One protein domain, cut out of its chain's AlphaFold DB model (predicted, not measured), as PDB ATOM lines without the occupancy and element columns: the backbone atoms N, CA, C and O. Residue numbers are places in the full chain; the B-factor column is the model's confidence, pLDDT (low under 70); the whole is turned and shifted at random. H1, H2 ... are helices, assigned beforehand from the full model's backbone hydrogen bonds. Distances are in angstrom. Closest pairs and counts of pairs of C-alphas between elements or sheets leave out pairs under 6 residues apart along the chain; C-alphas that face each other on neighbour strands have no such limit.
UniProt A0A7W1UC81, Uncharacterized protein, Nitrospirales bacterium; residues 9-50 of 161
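What this domain is: This is residues 9 to 50 of the 161 residues of an uncharacterized protein of Nitrospirales bacterium (UniProt A0A7W1UC81). The long helix H1 and the shorter H2 fold back on each other as a helical hairpin that opens like a V, and from the far end of H2 an extended tail leads away to the small helix H3. Residues 44 to 50 stick out from the hairpin, with H3 in them. The printed part has 42 residues, with three named helices in the order H1, H2, H3 and no named strand, and its class is all helix. It is loose, with a radius of gyration of the C-alphas of 12.3 A, and flat, spanning 40 by 22 by 10 A.

Where its parts are: H1, the longest helix, holds residues 9 to 24 and measures 22.1 A from its first C-alpha at (45.084, -59.798, -4.594) to its last. H2 holds residues 29 to 38 and measures 14.2 A, ending at C-alpha 38 at (46.712, -45.792, -4.959). H3 holds residues 46 to 49, 5.2 A long, and C-alpha 49 is at (52.180, -24.669, -3.101).

How they stand to each other: H1 touches H2 with residues 17 to 24 alone; their closest C-alphas, those of Leu 20 and Ala 31, are 5.1 A apart. The two form a hairpin and run opposite ways at a steep tilt of 36 degrees, only just past shallow. H3 is apart from H1 and from H2. In H1 and H2 every O i to N i+4 pair is within hydrogen-bond range. H3 is too short for such a pair, and its one O i to N i+3 pair is not within range.

The domain as a whole: The C-alphas of Glu 11 and Lys 50, the two farthest apart, are 40.1 A from each other. The link from H1 to H2 is tight, with 4 residues, and that from H2 to H3 is short, with 7. Residues 44 to 50, of which 46 to 49 belong to H3, stand free. The printed part has no cut. Its mean pLDDT is 89.7, and no printed residue is under 70; the mean of H3 is 78.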
ATOM      1  N   THR A   9      45.339 -61.240  -4.763       72.38
ATOM      2  CA  THR A   9      45.084 -59.798  -4.594       72.38
ATOM      3  C   THR A   9      45.476 -58.950  -5.810       72.38
ATOM      4  O   THR A   9      44.880 -57.901  -6.039       72.38
ATOM      5  N   GLU A  10      46.441 -59.392  -6.625       79.44
ATOM      6  CA  GLU A  10      46.958 -58.608  -7.761       79.44
ATOM      7  C   GLU A  10      45.908 -58.388  -8.868       79.44
ATOM      8  O   GLU A  10      45.752 -57.277  -9.383       79.44
ATOM      9  N   GLU A  11      45.145 -59.428  -9.222       83.75
ATOM     10  CA  GLU A  11      44.092 -59.311 -10.237       83.75
ATOM     11  C   GLU A  11      42.934 -58.419  -9.756       83.75
ATOM     12  O   GLU A  11      42.358 -57.655 -10.543       83.75
ATOM     13  N   GLU A  12      42.610 -58.462  -8.462       85.38
ATOM     14  CA  GLU A  12      41.598 -57.592  -7.864       85.38
ATOM     15  C   GLU A  12      42.045 -56.126  -7.877       85.38
ATOM     16  O   GLU A  12      41.275 -55.265  -8.312       85.38
ATOM     17  N   GLU A  13      43.306 -55.837  -7.533       87.50
ATOM     18  CA  GLU A  13      43.895 -54.501  -7.670       87.50
ATOM     19  C   GLU A  13      43.865 -53.999  -9.119       87.50
ATOM     20  O   GLU A  13      43.490 -52.853  -9.379       87.50
ATOM     21  N   MET A  14      44.232 -54.833 -10.095       89.69
ATOM     22  CA  MET A  14      44.234 -54.437 -11.508       89.69
ATOM     23  C   MET A  14      42.818 -54.170 -12.035       89.69
ATOM     24  O   MET A  14      42.591 -53.191 -12.759       89.69
ATOM     25  N   ASN A  15      41.832 -54.962 -11.611       94.31
ATOM     26  CA  ASN A  15      40.425 -54.709 -11.910       94.31
ATOM     27  C   ASN A  15      39.889 -53.459 -11.190       94.31
ATOM     28  O   ASN A  15      39.139 -52.683 -11.794       94.31
ATOM     29  N   GLN A  16      40.305 -53.199  -9.946       93.38
ATOM     30  CA  GLN A  16      39.994 -51.971  -9.212       93.38
ATOM     31  C   GLN A  16      40.556 -50.743  -9.941       93.38
ATOM     32  O   GLN A  16      39.796 -49.820 -10.236       93.38
ATOM     33  N   ARG A  17      41.840 -50.757 -10.333       94.06
ATOM     34  CA  ARG A  17      42.482 -49.701 -11.141       94.06
ATOM     35  C   ARG A  17      41.701 -49.445 -12.434       94.06
ATOM     36  O   ARG A  17      41.372 -48.297 -12.736       94.06
ATOM     37  N   ARG A  18      41.316 -50.498 -13.171       96.06
ATOM     38  CA  ARG A  18      40.532 -50.384 -14.419       96.06
ATOM     39  C   ARG A  18      39.150 -49.755 -14.198       96.06
ATOM     40  O   ARG A  18      38.729 -48.910 -14.994       96.06
ATOM     41  N   ARG A  19      38.449 -50.137 -13.123       96.19
ATOM     42  CA  ARG A  19      37.151 -49.553 -12.737       96.19
ATOM     43  C   ARG A  19      37.306 -48.080 -12.354       96.19
ATOM     44  O   ARG A  19      36.622 -47.242 -12.938       96.19
ATOM     45  N   LEU A  20      38.245 -47.758 -11.463       96.38
ATOM     46  CA  LEU A  20      38.519 -46.391 -11.016       96.38
ATOM     47  C   LEU A  20      38.890 -45.463 -12.182       96.38
ATOM     48  O   LEU A  20      38.294 -44.400 -12.313       96.38
ATOM     49  N   LEU A  21      39.782 -45.881 -13.088       96.50
ATOM     50  CA  LEU A  21      40.132 -45.108 -14.291       96.50
ATOM     51  C   LEU A  21      38.918 -44.848 -15.197       96.50
ATOM     52  O   LEU A  21      38.802 -43.776 -15.791       96.50
ATOM     53  N   THR A  22      37.997 -45.807 -15.299       97.62
ATOM     54  CA  THR A  22      36.775 -45.660 -16.106       97.62
ATOM     55  C   THR A  22      35.788 -44.671 -15.477       97.62
ATOM     56  O   THR A  22      35.149 -43.913 -16.203       97.62
ATOM     57  N   LEU A  23      35.678 -44.643 -14.145       97.06
ATOM     58  CA  LEU A  23      34.851 -43.681 -13.405       97.06
ATOM     59  C   LEU A  23      35.479 -42.276 -13.401       97.06
ATOM     60  O   LEU A  23      34.802 -41.290 -13.681       97.06
ATOM     61  N   ALA A  24      36.796 -42.179 -13.212       96.44
ATOM     62  CA  ALA A  24      37.541 -40.924 -13.290       96.44
ATOM     63  C   ALA A  24      37.394 -40.240 -14.661       96.44
ATOM     64  O   ALA A  24      37.166 -39.033 -14.724       96.44
ATOM     65  N   ARG A  25      37.413 -41.005 -15.765       96.94
ATOM     66  CA  ARG A  25      37.117 -40.495 -17.123       96.94
ATOM     67  C   ARG A  25      35.701 -39.929 -17.283       96.94
ATOM     68  O   ARG A  25      35.486 -39.129 -18.188       96.94
ATOM     69  N   LYS A  26      34.747 -40.330 -16.436       96.94
ATOM     70  CA  LYS A  26      33.380 -39.778 -16.388       96.94
ATOM     71  C   LYS A  26      33.252 -38.564 -15.457       96.94
ATOM     72  O   LYS A  26      32.204 -37.929 -15.457       96.94
ATOM     73  N   GLY A  27      34.295 -38.235 -14.690       95.69
ATOM     74  CA  GLY A  27      34.318 -37.108 -13.754       95.69
ATOM     75  C   GLY A  27      34.021 -37.453 -12.289       95.69
ATOM     76  O   GLY A  27      33.866 -36.533 -11.488       95.69
ATOM     77  N   ASP A  28      33.961 -38.735 -11.904       96.38
ATOM     78  CA  ASP A  28      33.750 -39.126 -10.502       96.38
ATOM     79  C   ASP A  28      34.944 -38.730  -9.618       96.38
ATOM     80  O   ASP A  28      35.976 -39.406  -9.591       96.38
ATOM     81  N   GLN A  29      34.786 -37.656  -8.839       95.31
ATOM     82  CA  GLN A  29      35.838 -37.112  -7.969       95.31
ATOM     83  C   GLN A  29      36.372 -38.147  -6.968       95.31
ATOM     84  O   GLN A  29      37.582 -38.271  -6.815       95.31
ATOM     85  N   LYS A  30      35.497 -38.974  -6.377       95.19
ATOM     86  CA  LYS A  30      35.908 -40.060  -5.469       95.19
ATOM     87  C   LYS A  30      36.837 -41.075  -6.142       95.19
ATOM     88  O   LYS A  30      37.773 -41.559  -5.520       95.19
ATOM     89  N   ALA A  31      36.594 -41.394  -7.415       95.88
ATOM     90  CA  ALA A  31      37.448 -42.321  -8.150       95.88
ATOM     91  C   ALA A  31      38.814 -41.695  -8.468       95.88
ATOM     92  O   ALA A  31      39.828 -42.389  -8.423       95.88
ATOM     93  N   VAL A  32      38.851 -40.385  -8.736       93.69
ATOM     94  CA  VAL A  32      40.092 -39.608  -8.886       93.69
ATOM     95  C   VAL A  32      40.882 -39.568  -7.569       93.69
ATOM     96  O   VAL A  32      42.086 -39.805  -7.583       93.69
ATOM     97  N   GLU A  33      40.217 -39.353  -6.431       93.44
ATOM     98  CA  GLU A  33      40.835 -39.382  -5.096       93.44
ATOM     99  C   GLU A  33      41.440 -40.758  -4.769       93.44
ATOM    100  O   GLU A  33      42.610 -40.834  -4.397       93.44
ATOM    101  N   SER A  34      40.709 -41.857  -4.999       93.56
ATOM    102  CA  SER A  34      41.249 -43.213  -4.807       93.56
ATOM    103  C   SER A  34      42.411 -43.542  -5.752       93.56
ATOM    104  O   SER A  34      43.311 -44.285  -5.370       93.56
ATOM    105  N   LEU A  35      42.436 -42.992  -6.973       94.00
ATOM    106  CA  LEU A  35      43.592 -43.121  -7.872       94.00
ATOM    107  C   LEU A  35      44.805 -42.344  -7.350       94.00
ATOM    108  O   LEU A  35      45.926 -42.833  -7.465       94.00
ATOM    109  N   PHE A  36      44.601 -41.158  -6.772       93.38
ATOM    110  CA  PHE A  36      45.680 -40.389  -6.155       93.38
ATOM    111  C   PHE A  36      46.283 -41.109  -4.948       93.38
ATOM    112  O   PHE A  36      47.503 -41.149  -4.827       93.38
ATOM    113  N   GLU A  37      45.464 -41.732  -4.103       90.50
ATOM    114  CA  GLU A  37      45.949 -42.556  -2.991       90.50
ATOM    115  C   GLU A  37      46.715 -43.793  -3.490       90.50
ATOM    116  O   GLU A  37      47.871 -43.993  -3.115       90.50
ATOM    117  N   LEU A  38      46.128 -44.559  -4.418       90.25
ATOM    118  CA  LEU A  38      46.712 -45.792  -4.959       90.25
ATOM    119  C   LEU A  38      48.045 -45.555  -5.692       90.25
ATOM    120  O   LEU A  38      48.970 -46.352  -5.556       90.25
ATOM    121  N   TYR A  39      48.167 -44.457  -6.442       91.94
ATOM    122  CA  TYR A  39      49.411 -44.069  -7.121       91.94
ATOM    123  C   TYR A  39      50.300 -43.122  -6.296       91.94
ATOM    124  O   TYR A  39      51.296 -42.619  -6.815       91.94
ATOM    125  N   GLN A  40      49.957 -42.857  -5.029       89.38
ATOM    126  CA  GLN A  40      50.675 -41.948  -4.122       89.38
ATOM    127  C   GLN A  40      50.871 -40.519  -4.686       89.38
ATOM    128  O   GLN A  40      51.779 -39.781  -4.293       89.38
ATOM    129  N   VAL A  41      49.996 -40.098  -5.603       88.12
ATOM    130  CA  VAL A  41      50.024 -38.783  -6.252       88.12
ATOM    131  C   VAL A  41      49.434 -37.742  -5.310       88.12
ATOM    132  O   VAL A  41      48.260 -37.786  -4.955       88.12
ATOM    133  N   ARG A  42      50.235 -36.742  -4.937       85.19
ATOM    134  CA  ARG A  42      49.806 -35.675  -4.028       85.19
ATOM    135  C   ARG A  42      49.605 -34.366  -4.783       85.19
ATOM    136  O   ARG A  42      50.561 -33.643  -5.057       85.19
ATOM    137  N   VAL A  43      48.354 -34.061  -5.124       83.50
ATOM    138  CA  VAL A  43      47.994 -32.812  -5.810       83.50
ATOM    139  C   VAL A  43      47.920 -31.663  -4.806       83.50
ATOM    140  O   VAL A  43      47.226 -31.744  -3.794       83.50
ATOM    141  N   PHE A  44      48.619 -30.568  -5.101       81.62
ATOM    142  CA  PHE A  44      48.578 -29.339  -4.315       81.62
ATOM    143  C   PHE A  44      47.950 -28.212  -5.136       81.62
ATOM    144  O   PHE A  44      48.392 -27.922  -6.245       81.62
ATOM    145  N   SER A  45      46.953 -27.530  -4.572       82.12
ATOM    146  CA  SER A  45      46.405 -26.304  -5.160       82.12
ATOM    147  C   SER A  45      47.462 -25.192  -5.183       82.12
ATOM    148  O   SER A  45      48.309 -25.116  -4.287       82.12
ATOM    149  N   GLY A  46      47.388 -24.283  -6.161       82.00
ATOM    150  CA  GLY A  46      48.394 -23.228  -6.375       82.00
ATOM    151  C   GLY A  46      48.701 -22.356  -5.147       82.00
ATOM    152  O   GLY A  46      49.836 -21.921  -4.970       82.00
ATOM    153  N   ASP A  47      47.732 -22.152  -4.252       79.12
ATOM    154  CA  ASP A  47      47.936 -21.378  -3.019       79.12
ATOM    155  C   ASP A  47      48.479 -22.204  -1.844       79.12
ATOM    156  O   ASP A  47      49.077 -21.645  -0.924       79.12
ATOM    157  N   ALA A  48      48.330 -23.533  -1.884       75.62
ATOM    158  CA  ALA A  48      48.979 -24.442  -0.942       75.62
ATOM    159  C   ALA A  48      50.469 -24.621  -1.282       75.62
ATOM    160  O   ALA A  48      51.299 -24.648  -0.373       75.62
ATOM    161  N   LEU A  49      50.805 -24.656  -2.579       73.94
ATOM    162  CA  LEU A  49      52.180 -24.669  -3.101       73.94
ATOM    163  C   LEU A  49      53.000 -23.463  -2.621       73.94
ATOM    164  O   LEU A  49      54.100 -23.634  -2.108       73.94
ATOM    165  N   LYS A  50      52.449 -22.246  -2.710       77.88
ATOM    166  CA  LYS A  50      53.147 -21.011  -2.291       77.88
ATOM    167  C   LYS A  50      53.459 -20.958  -0.789       77.88
ATOM    168  O   LYS A  50      54.365 -20.238  -0.383       77.88
TER     169      LYS A  50